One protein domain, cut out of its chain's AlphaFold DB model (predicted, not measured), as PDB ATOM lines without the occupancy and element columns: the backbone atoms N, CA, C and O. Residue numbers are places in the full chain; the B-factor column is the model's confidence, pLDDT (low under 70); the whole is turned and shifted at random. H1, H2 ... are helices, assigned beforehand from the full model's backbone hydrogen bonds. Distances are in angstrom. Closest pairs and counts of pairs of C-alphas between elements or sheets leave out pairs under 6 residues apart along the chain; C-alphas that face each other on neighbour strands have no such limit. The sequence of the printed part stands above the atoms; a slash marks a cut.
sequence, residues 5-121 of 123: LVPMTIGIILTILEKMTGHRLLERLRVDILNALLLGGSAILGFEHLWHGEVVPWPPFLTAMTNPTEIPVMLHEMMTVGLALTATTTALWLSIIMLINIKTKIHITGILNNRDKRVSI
ATOM      1  N   LEU A   5     -42.278 -35.083 -51.222       78.25
ATOM      2  CA  LEU A   5     -41.093 -34.871 -50.375       78.25
ATOM      3  C   LEU A   5     -41.441 -34.656 -48.896       78.25
ATOM      4  O   LEU A   5     -40.690 -35.075 -48.016       78.25
ATOM      5  N   VAL A   6     -42.584 -34.030 -48.614       82.50
ATOM      6  CA  VAL A   6     -43.068 -33.777 -47.248       82.50
ATOM      7  C   VAL A   6     -43.387 -35.092 -46.510       82.50
ATOM      8  O   VAL A   6     -42.771 -35.350 -45.478       82.50
ATOM      9  N   PRO A   7     -44.257 -35.989 -47.018       82.00
ATOM     10  CA  PRO A   7     -44.509 -37.269 -46.358       82.00
ATOM     11  C   PRO A   7     -43.279 -38.188 -46.356       82.00
ATOM     12  O   PRO A   7     -43.083 -38.930 -45.395       82.00
ATOM     13  N   MET A   8     -42.412 -38.111 -47.375       83.88
ATOM     14  CA  MET A   8     -41.159 -38.876 -47.413       83.88
ATOM     15  C   MET A   8     -40.189 -38.450 -46.301       83.88
ATOM     16  O   MET A   8     -39.662 -39.302 -45.586       83.88
ATOM     17  N   THR A   9     -39.965 -37.145 -46.118       84.12
ATOM     18  CA  THR A   9     -39.095 -36.631 -45.045       84.12
ATOM     19  C   THR A   9     -39.644 -36.992 -43.671       84.12
ATOM     20  O   THR A   9     -38.885 -37.447 -42.817       84.12
ATOM     21  N   ILE A  10     -40.959 -36.892 -43.476       85.81
ATOM     22  CA  ILE A  10     -41.616 -37.312 -42.233       85.81
ATOM     23  C   ILE A  10     -41.441 -38.820 -41.996       85.81
ATOM     24  O   ILE A  10     -41.062 -39.210 -40.895       85.81
ATOM     25  N   GLY A  11     -41.628 -39.668 -43.012       84.88
ATOM     26  CA  GLY A  11     -41.399 -41.117 -42.903       84.88
ATOM     27  C   GLY A  11     -39.950 -41.477 -42.548       84.88
ATOM     28  O   GLY A  11     -39.702 -42.302 -41.667       84.88
ATOM     29  N   ILE A  12     -38.970 -40.802 -43.156       86.12
ATOM     30  CA  ILE A  12     -37.547 -40.992 -42.827       86.12
ATOM     31  C   ILE A  12     -37.264 -40.573 -41.380       86.12
ATOM     32  O   ILE A  12     -36.606 -41.314 -40.649       86.12
ATOM     33  N   ILE A  13     -37.781 -39.420 -40.944       87.19
ATOM     34  CA  ILE A  13     -37.628 -38.946 -39.562       87.19
ATOM     35  C   ILE A  13     -38.242 -39.950 -38.585       87.19
ATOM     36  O   ILE A  13     -37.593 -40.286 -37.598       87.19
ATOM     37  N   LEU A  14     -39.437 -40.473 -38.874       85.19
ATOM     38  CA  LEU A  14     -40.076 -41.508 -38.056       85.19
ATOM     39  C   LEU A  14     -39.209 -42.768 -37.977       85.19
ATOM     40  O   LEU A  14     -38.977 -43.263 -36.881       85.19
ATOM     41  N   THR A  15     -38.632 -43.216 -39.093       85.06
ATOM     42  CA  THR A  15     -37.729 -44.383 -39.123       85.06
ATOM     43  C   THR A  15     -36.466 -44.162 -38.278       85.06
ATOM     44  O   THR A  15     -35.969 -45.069 -37.607       85.06
ATOM     45  N   ILE A  16     -35.906 -42.949 -38.304       86.81
ATOM     46  CA  ILE A  16     -34.743 -42.594 -37.477       86.81
ATOM     47  C   ILE A  16     -35.150 -42.526 -36.001       86.81
ATOM     48  O   ILE A  16     -34.428 -43.026 -35.137       86.81
ATOM     49  N   LEU A  17     -36.316 -41.953 -35.708       85.00
ATOM     50  CA  LEU A  17     -36.846 -41.843 -34.355       85.00
ATOM     51  C   LEU A  17     -37.162 -43.223 -33.762       85.00
ATOM     52  O   LEU A  17     -36.857 -43.464 -32.598       85.00
ATOM     53  N   GLU A  18     -37.655 -44.164 -34.570       81.38
ATOM     54  CA  GLU A  18     -37.814 -45.581 -34.209       81.38
ATOM     55  C   GLU A  18     -36.494 -46.194 -33.735       81.38
ATOM     56  O   GLU A  18     -36.454 -46.896 -32.718       81.38
ATOM     57  N   LYS A  19     -35.392 -45.862 -34.416       81.56
ATOM     58  CA  LYS A  19     -34.049 -46.311 -34.029       81.56
ATOM     59  C   LYS A  19     -33.522 -45.630 -32.763       81.56
ATOM     60  O   LYS A  19     -32.745 -46.253 -32.044       81.56
ATOM     61  N   MET A  20     -33.920 -44.387 -32.478       82.31
ATOM     62  CA  MET A  20     -33.394 -43.599 -31.353       82.31
ATOM     63  C   MET A  20     -34.205 -43.733 -30.056       82.31
ATOM     64  O   MET A  20     -33.628 -43.878 -28.982       82.31
ATOM     65  N   THR A  21     -35.536 -43.674 -30.123       76.50
ATOM     66  CA  THR A  21     -36.422 -43.538 -28.948       76.50
ATOM     67  C   THR A  21     -36.760 -44.880 -28.283       76.50
ATOM     68  O   THR A  21     -37.368 -44.928 -27.215       76.50
ATOM     69  N   GLY A  22     -36.294 -45.990 -28.856       67.50
ATOM     70  CA  GLY A  22     -36.483 -47.328 -28.311       67.50
ATOM     71  C   GLY A  22     -37.786 -47.960 -28.799       67.50
ATOM     72  O   GLY A  22     -38.888 -47.472 -28.544       67.50
ATOM     73  N   HIS A  23     -37.636 -49.112 -29.453       71.12
ATOM     74  CA  HIS A  23     -38.681 -49.850 -30.171       71.12
ATOM     75  C   HIS A  23     -39.984 -50.052 -29.375       71.12
ATOM     76  O   HIS A  23     -41.064 -50.046 -29.939       71.12
ATOM     77  N   ARG A  24     -39.919 -50.143 -28.039       70.62
ATOM     78  CA  ARG A  24     -41.076 -50.441 -27.175       70.62
ATOM     79  C   ARG A  24     -42.204 -49.405 -27.209       70.62
ATOM     80  O   ARG A  24     -43.355 -49.791 -27.022       70.62
ATOM     81  N   LEU A  25     -41.909 -48.115 -27.388       68.31
ATOM     82  CA  LEU A  25     -42.959 -47.087 -27.473       68.31
ATOM     83  C   LEU A  25     -43.572 -47.028 -28.872       68.31
ATOM     84  O   LEU A  25     -44.793 -46.938 -29.001       68.31
ATOM     85  N   LEU A  26     -42.741 -47.138 -29.908       70.19
ATOM     86  CA  LEU A  26     -43.203 -47.091 -31.293       70.19
ATOM     87  C   LEU A  26     -43.928 -48.381 -31.707       70.19
ATOM     88  O   LEU A  26     -44.955 -48.331 -32.376       70.19
ATOM     89  N   GLU A  27     -43.525 -49.527 -31.172       71.19
ATOM     90  CA  GLU A  27     -44.235 -50.794 -31.357       71.19
ATOM     91  C   GLU A  27     -45.617 -50.779 -30.682       71.19
ATOM     92  O   GLU A  27     -46.593 -51.280 -31.242       71.19
ATOM     93  N   ARG A  28     -45.754 -50.121 -29.516       64.94
ATOM     94  CA  ARG A  28     -47.069 -49.926 -28.872       64.94
ATOM     95  C   ARG A  28     -47.997 -49.039 -29.691       64.94
ATOM     96  O   ARG A  28     -49.202 -49.278 -29.696       64.94
ATOM     97  N   LEU A  29     -47.447 -48.033 -30.361       69.12
ATOM     98  CA  LEU A  29     -48.206 -47.148 -31.238       69.12
ATOM     99  C   LEU A  29     -48.408 -47.754 -32.639       69.12
ATOM    100  O   LEU A  29     -49.223 -47.241 -33.389       69.12
ATOM    101  N   ARG A  30     -47.741 -48.864 -32.993       79.50
ATOM    102  CA  ARG A  30     -47.695 -49.415 -34.362       79.50
ATOM    103  C   ARG A  30     -47.289 -48.364 -35.394       79.50
ATOM    104  O   ARG A  30     -47.945 -48.197 -36.431       79.50
ATOM    105  N   VAL A  31     -46.212 -47.647 -35.091       80.62
ATOM    106  CA  VAL A  31     -45.651 -46.635 -35.996       80.62
ATOM    107  C   VAL A  31     -45.115 -47.286 -37.277       80.62
ATOM    108  O   VAL A  31     -45.197 -46.668 -38.329       80.62
ATOM    109  N   ASP A  32     -44.791 -48.584 -37.246       80.75
ATOM    110  CA  ASP A  32     -44.438 -49.383 -38.428       80.75
ATOM    111  C   ASP A  32     -45.495 -49.309 -39.545       80.75
ATOM    112  O   ASP A  32     -45.168 -49.207 -40.727       80.75
ATOM    113  N   ILE A  33     -46.787 -49.327 -39.181       82.88
ATOM    114  CA  ILE A  33     -47.894 -49.237 -40.151       82.88
ATOM    115  C   ILE A  33     -47.952 -47.831 -40.749       82.88
ATOM    116  O   ILE A  33     -48.174 -47.676 -41.949       82.88
ATOM    117  N   LEU A  34     -47.747 -46.809 -39.916       83.62
ATOM    118  CA  LEU A  34     -47.702 -45.420 -40.363       83.62
ATOM    119  C   LEU A  34     -46.509 -45.190 -41.295       83.62
ATOM    120  O   LEU A  34     -46.664 -44.565 -42.340       83.62
ATOM    121  N   ASN A  35     -45.345 -45.738 -40.947       85.50
ATOM    122  CA  ASN A  35     -44.120 -45.641 -41.725       85.50
ATOM    123  C   ASN A  35     -44.283 -46.327 -43.092       85.50
ATOM    124  O   ASN A  35     -43.995 -45.728 -44.126       85.50
ATOM    125  N   ALA A  36     -44.863 -47.531 -43.124       84.62
ATOM    126  CA  ALA A  36     -45.188 -48.227 -44.368       84.62
ATOM    127  C   ALA A  36     -46.196 -47.454 -45.242       84.62
ATOM    128  O   ALA A  36     -46.032 -47.401 -46.461       84.62
ATOM    129  N   LEU A  37     -47.211 -46.822 -44.640       84.56
ATOM    130  CA  LEU A  37     -48.181 -45.985 -45.358       84.56
ATOM    131  C   LEU A  37     -47.542 -44.712 -45.932       84.56
ATOM    132  O   LEU A  37     -47.816 -44.358 -47.078       84.56
ATOM    133  N   LEU A  38     -46.685 -44.037 -45.162       86.06
ATOM    134  CA  LEU A  38     -46.006 -42.809 -45.581       86.06
ATOM    135  C   LEU A  38     -44.953 -43.078 -46.661       86.06
ATOM    136  O   LEU A  38     -44.946 -42.412 -47.699       86.06
ATOM    137  N   LEU A  39     -44.082 -44.067 -46.454       86.19
ATOM    138  CA  LEU A  39     -43.041 -44.426 -47.419       86.19
ATOM    139  C   LEU A  39     -43.635 -45.076 -48.675       86.19
ATOM    140  O   LEU A  39     -43.231 -44.737 -49.783       86.19
ATOM    141  N   GLY A  40     -44.637 -45.946 -48.527       86.12
ATOM    142  CA  GLY A  40     -45.330 -46.557 -49.662       86.12
ATOM    143  C   GLY A  40     -46.110 -45.536 -50.492       86.12
ATOM    144  O   GLY A  40     -45.979 -45.504 -51.715       86.12
ATOM    145  N   GLY A  41     -46.874 -44.654 -49.837       83.81
ATOM    146  CA  GLY A  41     -47.622 -43.593 -50.514       83.81
ATOM    147  C   GLY A  41     -46.712 -42.581 -51.216       83.81
ATOM    148  O   GLY A  41     -46.949 -42.238 -52.372       83.81
ATOM    149  N   SER A  42     -45.631 -42.150 -50.557       85.69
ATOM    150  CA  SER A  42     -44.659 -41.225 -51.160       85.69
ATOM    151  C   SER A  42     -43.881 -41.847 -52.321       85.69
ATOM    152  O   SER A  42     -43.624 -41.147 -53.297       85.69
ATOM    153  N   ALA A  43     -43.565 -43.146 -52.277       85.56
ATOM    154  CA  ALA A  43     -42.908 -43.837 -53.385       85.56
ATOM    155  C   ALA A  43     -43.783 -43.874 -54.650       85.56
ATOM    156  O   ALA A  43     -43.293 -43.593 -55.743       85.56
ATOM    157  N   ILE A  44     -45.080 -44.170 -54.505       86.94
ATOM    158  CA  ILE A  44     -46.025 -44.205 -55.634       86.94
ATOM    159  C   ILE A  44     -46.229 -42.797 -56.212       86.94
ATOM    160  O   ILE A  44     -46.127 -42.613 -57.423       86.94
ATOM    161  N   LEU A  45     -46.439 -41.791 -55.356       82.50
ATOM    162  CA  LEU A  45     -46.588 -40.393 -55.782       82.50
ATOM    163  C   LEU A  45     -45.312 -39.849 -56.437       82.50
ATOM    164  O   LEU A  45     -45.382 -39.114 -57.420       82.50
ATOM    165  N   GLY A  46     -44.144 -40.226 -55.914       80.88
ATOM    166  CA  GLY A  46     -42.851 -39.887 -56.500       80.88
ATOM    167  C   GLY A  46     -42.684 -40.496 -57.891       80.88
ATOM    168  O   GLY A  46     -42.225 -39.811 -58.800       80.88
ATOM    169  N   PHE A  47     -43.124 -41.743 -58.087       83.31
ATOM    170  CA  PHE A  47     -43.134 -42.382 -59.403       83.31
ATOM    171  C   PHE A  47     -44.092 -41.685 -60.381       83.31
ATOM    172  O   PHE A  47     -43.723 -41.458 -61.531       83.31
ATOM    173  N   GLU A  48     -45.280 -41.280 -59.929       83.12
ATOM    174  CA  GLU A  48     -46.231 -40.509 -60.741       83.12
ATOM    175  C   GLU A  48     -45.629 -39.180 -61.218       83.12
ATOM    176  O   GLU A  48     -45.774 -38.826 -62.387       83.12
ATOM    177  N   HIS A  49     -44.902 -38.482 -60.346       75.25
ATOM    178  CA  HIS A  49     -44.231 -37.222 -60.674       75.25
ATOM    179  C   HIS A  49     -43.018 -37.411 -61.596       75.25
ATOM    180  O   HIS A  49     -42.727 -36.547 -62.427       75.25
ATOM    181  N   LEU A  50     -42.325 -38.547 -61.470       78.50
ATOM    182  CA  LEU A  50     -41.236 -38.940 -62.364       78.50
ATOM    183  C   LEU A  50     -41.775 -39.250 -63.770       78.50
ATOM    184  O   LEU A  50     -41.179 -38.841 -64.763       78.50
ATOM    185  N   TRP A  51     -42.927 -39.924 -63.854       76.62
ATOM    186  CA  TRP A  51     -43.587 -40.261 -65.118       76.62
ATOM    187  C   TRP A  51     -44.271 -39.054 -65.779       76.62
ATOM    188  O   TRP A  51     -44.237 -38.926 -67.001       76.62
ATOM    189  N   HIS A  52     -44.839 -38.132 -64.993       76.25
ATOM    190  CA  HIS A  52     -45.401 -36.869 -65.491       76.25
ATOM    191  C   HIS A  52     -44.337 -35.858 -65.957       76.25
ATOM    192  O   HIS A  52     -44.690 -34.831 -66.533       76.25
ATOM    193  N   GLY A  53     -43.044 -36.132 -65.746       67.44
ATOM    194  CA  GLY A  53     -41.951 -35.277 -66.221       67.44
ATOM    195  C   GLY A  53     -41.718 -34.012 -65.387       67.44
ATOM    196  O   GLY A  53     -41.023 -33.098 -65.830       67.44
ATOM    197  N   GLU A  54     -42.276 -33.949 -64.177       66.31
ATOM    198  CA  GLU A  54     -42.078 -32.833 -63.243       66.31
ATOM    199  C   GLU A  54     -40.850 -33.015 -62.342       66.31
ATOM    200  O   GLU A  54     -40.343 -32.042 -61.777       66.31
ATOM    201  N   VAL A  55     -40.392 -34.262 -62.184       68.25
ATOM    202  CA  VAL A  55     -39.188 -34.628 -61.432       68.25
ATOM    203  C   VAL A  55     -38.192 -35.249 -62.389       68.25
ATOM    204  O   VAL A  55     -38.508 -36.196 -63.106       68.25
ATOM    205  N   VAL A  56     -36.975 -34.717 -62.389       68.19
ATOM    206  CA  VAL A  56     -35.963 -35.067 -63.381       68.19
ATOM    207  C   VAL A  56     -34.639 -35.392 -62.689       68.19
ATOM    208  O   VAL A  56     -34.242 -34.640 -61.804       68.19
ATOM    209  N   PRO A  57     -33.935 -36.498 -63.017       65.88
ATOM    210  CA  PRO A  57     -32.718 -36.896 -62.297       65.88
ATOM    211  C   PRO A  57     -31.493 -36.022 -62.616       65.88
ATOM    212  O   PRO A  57     -30.447 -36.197 -61.995       65.88
ATOM    213  N   TRP A  58     -31.606 -35.091 -63.569       68.06
ATOM    214  CA  TRP A  58     -30.594 -34.074 -63.845       68.06
ATOM    215  C   TRP A  58     -31.005 -32.719 -63.245       68.06
ATOM    216  O   TRP A  58     -32.190 -32.386 -63.219       68.06
ATOM    217  N   PRO A  59     -30.048 -31.907 -62.768       57.50
ATOM    218  CA  PRO A  59     -30.352 -30.573 -62.264       57.50
ATOM    219  C   PRO A  59     -30.876 -29.664 -63.397       57.50
ATOM    220  O   PRO A  59     -30.299 -29.687 -64.487       57.50
ATOM    221  N   PRO A  60     -31.915 -28.832 -63.167       59.19
ATOM    222  CA  PRO A  60     -32.678 -28.644 -61.929       59.19
ATOM    223  C   PRO A  60     -33.807 -29.683 -61.771       59.19
ATOM    224  O   PRO A  60     -34.718 -29.751 -62.588       59.19
ATOM    225  N   PHE A  61     -33.776 -30.448 -60.670       61.25
ATOM    226  CA  PHE A  61     -34.679 -31.578 -60.376       61.25
ATOM    227  C   PHE A  61     -36.181 -31.235 -60.376       61.25
ATOM    228  O   PHE A  61     -37.013 -32.128 -60.495       61.25
ATOM    229  N   LEU A  62     -36.506 -29.947 -60.225       63.88
ATOM    230  CA  LEU A  62     -37.836 -29.359 -60.344       63.88
ATOM    231  C   LEU A  62     -37.809 -28.396 -61.527       63.88
ATOM    232  O   LEU A  62     -37.413 -27.238 -61.381       63.88
ATOM    233  N   THR A  63     -38.246 -28.855 -62.694       56.75
ATOM    234  CA  THR A  63     -38.268 -28.068 -63.939       56.75
ATOM    235  C   THR A  63     -39.042 -26.746 -63.788       56.75
ATOM    236  O   THR A  63     -38.745 -25.776 -64.482       56.75
ATOM    237  N   ALA A  64     -39.960 -26.673 -62.813       55.28
ATOM    238  CA  ALA A  64     -40.758 -25.499 -62.451       55.28
ATOM    239  C   ALA A  64     -40.028 -24.419 -61.612       55.28
ATOM    240  O   ALA A  64     -40.543 -23.316 -61.467       55.28
ATOM    241  N   MET A  65     -38.822 -24.674 -61.081       55.69
ATOM    242  CA  MET A  65     -38.015 -23.665 -60.356       55.69
ATOM    243  C   MET A  65     -37.196 -22.743 -61.278       55.69
ATOM    244  O   MET A  65     -36.305 -22.030 -60.821       55.69
ATOM    245  N   THR A  66     -37.468 -22.743 -62.582       57.38
ATOM    246  CA  THR A  66     -36.734 -21.933 -63.567       57.38
ATOM    247  C   THR A  66     -36.936 -20.421 -63.391       57.38
ATOM    248  O   THR A  66     -36.075 -19.660 -63.827       57.38
ATOM    249  N   ASN A  67     -38.000 -19.978 -62.703       59.25
ATOM    250  CA  ASN A  67     -38.236 -18.570 -62.360       59.25
ATOM    251  C   ASN A  67     -38.124 -18.318 -60.841       59.25
ATOM    252  O   ASN A  67     -38.980 -18.777 -60.082       59.25
ATOM    253  N   PRO A  68     -37.121 -17.548 -60.369       61.16
ATOM    254  CA  PRO A  68     -36.837 -17.375 -58.943       61.16
ATOM    255  C   PRO A  68     -37.890 -16.574 -58.163       61.16
ATOM    256  O   PRO A  68     -37.963 -16.682 -56.941       61.16
ATOM    257  N   THR A  69     -38.725 -15.789 -58.846       65.62
ATOM    258  CA  THR A  69     -39.776 -14.960 -58.236       65.62
ATOM    259  C   THR A  69     -41.019 -15.748 -57.811       65.62
ATOM    260  O   THR A  69     -41.739 -15.289 -56.929       65.62
ATOM    261  N   GLU A  70     -41.257 -16.938 -58.374       64.06
ATOM    262  CA  GLU A  70     -42.451 -17.760 -58.087       64.06
ATOM    263  C   GLU A  70     -42.163 -18.994 -57.214       64.06
ATOM    264  O   GLU A  70     -43.082 -19.673 -56.752       64.06
ATOM    265  N   ILE A  71     -40.887 -19.232 -56.895       67.00
ATOM    266  CA  ILE A  71     -40.435 -20.268 -55.959       67.00
ATOM    267  C   ILE A  71     -41.203 -20.238 -54.620       67.00
ATOM    268  O   ILE A  71     -41.704 -21.291 -54.221       67.00
ATOM    269  N   PRO A  72     -41.341 -19.099 -53.905       70.00
ATOM    270  CA  PRO A  72     -41.973 -19.105 -52.583       70.00
ATOM    271  C   PRO A  72     -43.475 -19.415 -52.631       70.00
ATOM    272  O   PRO A  72     -43.982 -20.087 -51.735       70.00
ATOM    273  N   VAL A  73     -44.175 -18.976 -53.681       74.75
ATOM    274  CA  VAL A  73     -45.604 -19.271 -53.876       74.75
ATOM    275  C   VAL A  73     -45.791 -20.762 -54.149       74.75
ATOM    276  O   VAL A  73     -46.597 -21.415 -53.493       74.75
ATOM    277  N   MET A  74     -44.968 -21.335 -55.028       70.94
ATOM    278  CA  MET A  74     -45.028 -22.762 -55.341       70.94
ATOM    279  C   MET A  74     -44.673 -23.646 -54.133       70.94
ATOM    280  O   MET A  74     -45.317 -24.670 -53.908       70.94
ATOM    281  N   LEU A  75     -43.688 -23.251 -53.315       74.19
ATOM    282  CA  LEU A  75     -43.363 -23.963 -52.073       74.19
ATOM    283  C   LEU A  75     -44.507 -23.921 -51.056       74.19
ATOM    284  O   LEU A  75     -44.699 -24.897 -50.330       74.19
ATOM    285  N   HIS A  76     -45.254 -22.818 -50.988       77.44
ATOM    286  CA  HIS A  76     -46.393 -22.714 -50.084       77.44
ATOM    287  C   HIS A  76     -47.504 -23.695 -50.474       77.44
ATOM    288  O   HIS A  76     -47.957 -24.458 -49.622       77.44
ATOM    289  N   GLU A  77     -47.842 -23.771 -51.762       76.94
ATOM    290  CA  GLU A  77     -48.808 -24.746 -52.290       76.94
ATOM    291  C   GLU A  77     -48.333 -26.197 -52.095       76.94
ATOM    292  O   GLU A  77     -49.100 -27.091 -51.736       76.94
ATOM    293  N   MET A  78     -47.031 -26.455 -52.247       76.56
ATOM    294  CA  MET A  78     -46.461 -27.778 -51.962       76.56
ATOM    295  C   MET A  78     -46.553 -28.142 -50.477       76.56
ATOM    296  O   MET A  78     -46.788 -29.307 -50.144       76.56
ATOM    297  N   MET A  79     -46.368 -27.169 -49.584       78.25
ATOM    298  CA  MET A  79     -46.449 -27.377 -48.141       78.25
ATOM    299  C   MET A  79     -47.886 -27.654 -47.704       78.25
ATOM    300  O   MET A  79     -48.112 -28.606 -46.960       78.25
ATOM    301  N   THR A  80     -48.860 -26.878 -48.176       83.62
ATOM    302  CA  THR A  80     -50.273 -27.068 -47.818       83.62
ATOM    303  C   THR A  80     -50.789 -28.420 -48.309       83.62
ATOM    304  O   THR A  80     -51.383 -29.166 -47.526       83.62
ATOM    305  N   VAL A  81     -50.480 -28.801 -49.553       84.62
ATOM    306  CA  VAL A  81     -50.873 -30.098 -50.127       84.62
ATOM    307  C   VAL A  81     -50.137 -31.261 -49.456       84.62
ATOM    308  O   VAL A  81     -50.760 -32.257 -49.090       84.62
ATOM    309  N   GLY A  82     -48.824 -31.138 -49.237       81.75
ATOM    310  CA  GLY A  82     -48.027 -32.164 -48.555       81.75
ATOM    311  C   GLY A  82     -48.466 -32.393 -47.103       81.75
ATOM    312  O   GLY A  82     -48.521 -33.538 -46.638       81.75
ATOM    313  N   LEU A  83     -48.840 -31.326 -46.392       83.56
ATOM    314  CA  LEU A  83     -49.408 -31.411 -45.044       83.56
ATOM    315  C   LEU A  83     -50.806 -32.028 -45.052       83.56
ATOM    316  O   LEU A  83     -51.084 -32.872 -44.202       83.56
ATOM    317  N   ALA A  84     -51.661 -31.667 -46.012       87.00
ATOM    318  CA  ALA A  84     -52.980 -32.278 -46.159       87.00
ATOM    319  C   ALA A  84     -52.867 -33.795 -46.375       87.00
ATOM    320  O   ALA A  84     -53.507 -34.564 -45.660       87.00
ATOM    321  N   LEU A  85     -51.974 -34.228 -47.271       85.75
ATOM    322  CA  LEU A  85     -51.659 -35.642 -47.501       85.75
ATOM    323  C   LEU A  85     -51.197 -36.340 -46.218       85.75
ATOM    324  O   LEU A  85     -51.745 -37.376 -45.845       85.75
ATOM    325  N   THR A  86     -50.244 -35.743 -45.502       86.12
ATOM    326  CA  THR A  86     -49.728 -36.295 -44.239       86.12
ATOM    327  C   THR A  86     -50.831 -36.421 -43.182       86.12
ATOM    328  O   THR A  86     -50.924 -37.439 -42.486       86.12
ATOM    329  N   ALA A  87     -51.698 -35.412 -43.070       88.38
ATOM    330  CA  ALA A  87     -52.827 -35.419 -42.147       88.38
ATOM    331  C   ALA A  87     -53.826 -36.532 -42.496       88.38
ATOM    332  O   ALA A  87     -54.242 -37.285 -41.612       88.38
ATOM    333  N   THR A  88     -54.156 -36.703 -43.780       88.88
ATOM    334  CA  THR A  88     -55.030 -37.788 -44.244       88.88
ATOM    335  C   THR A  88     -54.424 -39.165 -43.967       88.88
ATOM    336  O   THR A  88     -55.118 -40.041 -43.446       88.88
ATOM    337  N   THR A  89     -53.129 -39.365 -44.229       87.44
ATOM    338  CA  THR A  89     -52.444 -40.634 -43.930       87.44
ATOM    339  C   THR A  89     -52.439 -40.937 -42.429       87.44
ATOM    340  O   THR A  89     -52.683 -42.076 -42.026       87.44
ATOM    341  N   THR A  90     -52.248 -39.920 -41.586       87.62
ATOM    342  CA  THR A  90     -52.312 -40.063 -40.121       87.62
ATOM    343  C   THR A  90     -53.723 -40.439 -39.652       87.62
ATOM    344  O   THR A  90     -53.885 -41.316 -38.801       87.62
ATOM    345  N   ALA A  91     -54.765 -39.843 -40.240       90.69
ATOM    346  CA  ALA A  91     -56.158 -40.188 -39.950       90.69
ATOM    347  C   ALA A  91     -56.510 -41.627 -40.376       90.69
ATOM    348  O   ALA A  91     -57.217 -42.348 -39.659       90.69
ATOM    349  N   LEU A  92     -55.983 -42.081 -41.516       90.75
ATOM    350  CA  LEU A  92     -56.148 -43.459 -41.978       90.75
ATOM    351  C   LEU A  92     -55.470 -44.450 -41.023       90.75
ATOM    352  O   LEU A  92     -56.062 -45.468 -40.661       90.75
ATOM    353  N   TRP A  93     -54.263 -44.134 -40.556       88.75
ATOM    354  CA  TRP A  93     -53.557 -44.935 -39.560       88.75
ATOM    355  C   TRP A  93     -54.332 -45.053 -38.240       88.75
ATOM    356  O   TRP A  93     -54.507 -46.166 -37.734       88.75
ATOM    357  N   LEU A  94     -54.889 -43.948 -37.726       89.81
ATOM    358  CA  LEU A  94     -55.760 -43.980 -36.542       89.81
ATOM    359  C   LEU A  94     -56.968 -44.902 -36.751       89.81
ATOM    360  O   LEU A  94     -57.316 -45.688 -35.864       89.81
ATOM    361  N   SER A  95     -57.570 -44.853 -37.939       89.94
ATOM    362  CA  SER A  95     -58.707 -45.707 -38.301       89.94
ATOM    363  C   SER A  95     -58.323 -47.195 -38.299       89.94
ATOM    364  O   SER A  95     -59.060 -48.029 -37.771       89.94
ATOM    365  N   ILE A  96     -57.138 -47.538 -38.812       88.44
ATOM    366  CA  ILE A  96     -56.605 -48.912 -38.799       88.44
ATOM    367  C   ILE A  96     -56.374 -49.397 -37.362       88.44
ATOM    368  O   ILE A  96     -56.787 -50.506 -37.016       88.44
ATOM    369  N   ILE A  97     -55.771 -48.572 -36.500       89.12
ATOM    370  CA  ILE A  97     -55.565 -48.915 -35.082       89.12
ATOM    371  C   ILE A  97     -56.901 -49.164 -34.384       89.12
ATOM    372  O   ILE A  97     -57.043 -50.141 -33.641       89.12
ATOM    373  N   MET A  98     -57.899 -48.319 -34.644       88.75
ATOM    374  CA  MET A  98     -59.234 -48.480 -34.076       88.75
ATOM    375  C   MET A  98     -59.860 -49.819 -34.488       88.75
ATOM    376  O   MET A  98     -60.366 -50.549 -33.631       88.75
ATOM    377  N   LEU A  99     -59.760 -50.195 -35.766       88.94
ATOM    378  CA  LEU A  99     -60.260 -51.479 -36.268       88.94
ATOM    379  C   LEU A  99     -59.539 -52.680 -35.646       88.94
ATOM    380  O   LEU A  99     -60.194 -53.662 -35.282       88.94
ATOM    381  N   ILE A 100     -58.214 -52.605 -35.484       87.75
ATOM    382  CA  ILE A 100     -57.424 -53.651 -34.816       87.75
ATOM    383  C   ILE A 100     -57.901 -53.815 -33.371       87.75
ATOM    384  O   ILE A 100     -58.218 -54.929 -32.955       87.75
ATOM    385  N   ASN A 101     -58.041 -52.714 -32.629       86.00
ATOM    386  CA  ASN A 101     -58.493 -52.747 -31.239       86.00
ATOM    387  C   ASN A 101     -59.911 -53.317 -31.102       86.00
ATOM    388  O   ASN A 101     -60.161 -54.119 -30.198       86.00
ATOM    389  N   ILE A 102     -60.830 -52.966 -32.008       86.12
ATOM    390  CA  ILE A 102     -62.193 -53.517 -32.024       86.12
ATOM    391  C   ILE A 102     -62.160 -55.027 -32.287       86.12
ATOM    392  O   ILE A 102     -62.760 -55.786 -31.522       86.12
ATOM    393  N   LYS A 103     -61.428 -55.487 -33.312       85.25
ATOM    394  CA  LYS A 103     -61.299 -56.924 -33.608       85.25
ATOM    395  C   LYS A 103     -60.692 -57.695 -32.440       85.25
ATOM    396  O   LYS A 103     -61.226 -58.740 -32.066       85.25
ATOM    397  N   THR A 104     -59.616 -57.183 -31.845       86.12
ATOM    398  CA  THR A 104     -58.971 -57.808 -30.686       86.12
ATOM    399  C   THR A 104     -59.926 -57.880 -29.497       86.12
ATOM    400  O   THR A 104     -60.033 -58.936 -28.875       86.12
ATOM    401  N   LYS A 105     -60.682 -56.811 -29.217       83.38
ATOM    402  CA  LYS A 105     -61.674 -56.799 -28.134       83.38
ATOM    403  C   LYS A 105     -62.762 -57.851 -28.355       83.38
ATOM    404  O   LYS A 105     -63.018 -58.642 -27.454       83.38
ATOM    405  N   ILE A 106     -63.349 -57.905 -29.553       83.25
ATOM    406  CA  ILE A 106     -64.392 -58.887 -29.903       83.25
ATOM    407  C   ILE A 106     -63.860 -60.317 -29.757       83.25
ATOM    408  O   ILE A 106     -64.527 -61.168 -29.167       83.25
ATOM    409  N   HIS A 107     -62.651 -60.576 -30.257       86.56
ATOM    410  CA  HIS A 107     -62.039 -61.898 -30.188       86.56
ATOM    411  C   HIS A 107     -61.804 -62.346 -28.737       86.56
ATOM    412  O   HIS A 107     -62.170 -63.464 -28.369       86.56
ATOM    413  N   ILE A 108     -61.276 -61.460 -27.886       84.56
ATOM    414  CA  ILE A 108     -61.060 -61.755 -26.464       84.56
ATOM    415  C   ILE A 108     -62.394 -61.970 -25.741       84.56
ATOM    416  O   ILE A 108     -62.534 -62.948 -25.008       84.56
ATOM    417  N   THR A 109     -63.398 -61.118 -25.968       84.19
ATOM    418  CA  THR A 109     -64.728 -61.278 -25.357       84.19
ATOM    419  C   THR A 109     -65.376 -62.609 -25.745       84.19
ATOM    420  O   THR A 109     -65.945 -63.281 -24.886       84.19
ATOM    421  N   GLY A 110     -65.238 -63.043 -27.003       81.56
ATOM    422  CA  GLY A 110     -65.719 -64.353 -27.452       81.56
ATOM    423  C   GLY A 110     -65.042 -65.523 -26.728       81.56
ATOM    424  O   GLY A 110     -65.718 -66.466 -26.313       81.56
ATOM    425  N   ILE A 111     -63.724 -65.445 -26.512       83.94
ATOM    426  CA  ILE A 111     -62.964 -66.471 -25.783       83.94
ATOM    427  C   ILE A 111     -63.369 -66.520 -24.307       83.94
ATOM    428  O   ILE A 111     -63.558 -67.612 -23.771       83.94
ATOM    429  N   LEU A 112     -63.509 -65.366 -23.650       85.56
ATOM    430  CA  LEU A 112     -63.893 -65.304 -22.236       85.56
ATOM    431  C   LEU A 112     -65.304 -65.852 -22.018       85.56
ATOM    432  O   LEU A 112     -65.491 -66.692 -21.144       85.56
ATOM    433  N   ASN A 113     -66.255 -65.474 -22.875       84.81
ATOM    434  CA  ASN A 113     -67.618 -66.003 -22.840       84.81
ATOM    435  C   ASN A 113     -67.645 -67.533 -23.022       84.81
ATOM    436  O   ASN A 113     -68.354 -68.241 -22.314       84.81
ATOM    437  N   ASN A 114     -66.838 -68.072 -23.941       82.38
ATOM    438  CA  ASN A 114     -66.759 -69.520 -24.144       82.38
ATOM    439  C   ASN A 114     -66.053 -70.248 -22.984       82.38
ATOM    440  O   ASN A 114     -66.408 -71.380 -22.665       82.38
ATOM    441  N   ARG A 115     -65.056 -69.617 -22.344       83.69
ATOM    442  CA  ARG A 115     -64.392 -70.175 -21.156       83.69
ATOM    443  C   ARG A 115     -65.323 -70.224 -19.950       83.69
ATOM    444  O   ARG A 115     -65.351 -71.259 -19.295       83.69
ATOM    445  N   ASP A 116     -66.097 -69.173 -19.704       79.06
ATOM    446  CA  ASP A 116     -67.071 -69.116 -18.606       79.06
ATOM    447  C   ASP A 116     -68.115 -70.240 -18.732       79.06
ATOM    448  O   ASP A 116     -68.266 -71.072 -17.838       79.06
ATOM    449  N   LYS A 117     -68.684 -70.408 -19.935       76.50
ATOM    450  CA  LYS A 117     -69.593 -71.526 -20.240       76.50
ATOM    451  C   LYS A 117     -68.983 -72.908 -20.011       76.50
ATOM    452  O   LYS A 117     -69.710 -73.850 -19.728       76.50
ATOM    453  N   ARG A 118     -67.666 -73.075 -20.174       75.50
ATOM    454  CA  ARG A 118     -67.002 -74.363 -19.914       75.50
ATOM    455  C   ARG A 118     -66.793 -74.624 -18.425       75.50
ATOM    456  O   ARG A 118     -66.850 -75.781 -18.028       75.50
ATOM    457  N   VAL A 119     -66.579 -73.583 -17.622       77.19
ATOM    458  CA  VAL A 119     -66.448 -73.697 -16.161       77.19
ATOM    459  C   VAL A 119     -67.811 -73.932 -15.506       77.19
ATOM    460  O   VAL A 119     -67.909 -74.727 -14.582       77.19
ATOM    461  N   SER A 120     -68.889 -73.340 -16.025       72.00
ATOM    462  CA  SER A 120     -70.241 -73.562 -15.488       72.00
ATOM    463  C   SER A 120     -70.814 -74.965 -15.749       72.00
ATOM    464  O   SER A 120     -71.880 -75.285 -15.235       72.00
ATOM    465  N   ILE A 121     -70.168 -75.778 -16.593       71.50
ATOM    466  CA  ILE A 121     -70.616 -77.134 -16.971       71.50
ATOM    467  C   ILE A 121     -69.768 -78.222 -16.272       71.50
ATOM    468  O   ILE A 121     -70.092 -79.403 -16.377       71.50
TER     469      ILE A 121
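AT A GLANCE: This is residues 5 to 121 of the 123 residues of an uncharacterized protein of Nitrososphaeria archaeon (UniProt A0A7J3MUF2). One very long straight helix, H5, makes the length; H1 and H3, joined through the short H2, pack on it around residues 79 to 93, and residues 98 to 121 stick out beyond them as a free arm. Near the opposite end, a loop and the small H4 lead from H3 back to H5. The printed part has 117 residues with five named helices, H1 to H5 in order along the chain, and no named strand; its class is all helix. It is extended, with a radius of gyration of the C-alphas of 21.6 A and spans of 80 by 28 by 23 A.

IN THESE COORDINATES: H1, residues 5 to 21, begins at C-alpha 5 (-41.093, -34.871, -50.375) and is 23.6 A long. H2 is residues 23 to 29. H3, residues 31 to 51, is 29.9 A long. H4 is residues 63 to 66. H5, residues 71 to 119, is 71.5 A long and ends at C-alpha 119 (-66.448, -73.697, -16.161).

HOW THE PARTS SIT: H1 and H3 touch, closest at the C-alphas of Gly 11 and Asn 35, 5.4 A, at a shallow tilt of 29 degrees, opposite ways. H1 touches H5 with residues 5 to 7 alone, closest at the C-alphas of Val 6 and Gly 82, 5.4 A, at a steep tilt of 50 degrees. H3 touches H5 with residues 33 to 38 alone, closest at the C-alphas of Leu 34 and Trp 93, 5.9 A, at a steep tilt of 39 degrees. H2 is close to but not clearly touching H1, with the C-alphas of Glu 18 and Leu 26 6.3 A apart. H3 and H4 are apart. In H1, H2, H3 and H5 every O i to N i+4 pair is within hydrogen-bond range; H4 is too short for such a pair.

THE WHOLE: The C-alphas farthest apart, of Asn 67 and Ile 121, are 80.9 A apart. The printed part has no cut. The link from H3 to H4, 11 residues, is long. Residues 22, 25, 28 to 29 and 53 to 71 have pLDDT under 70.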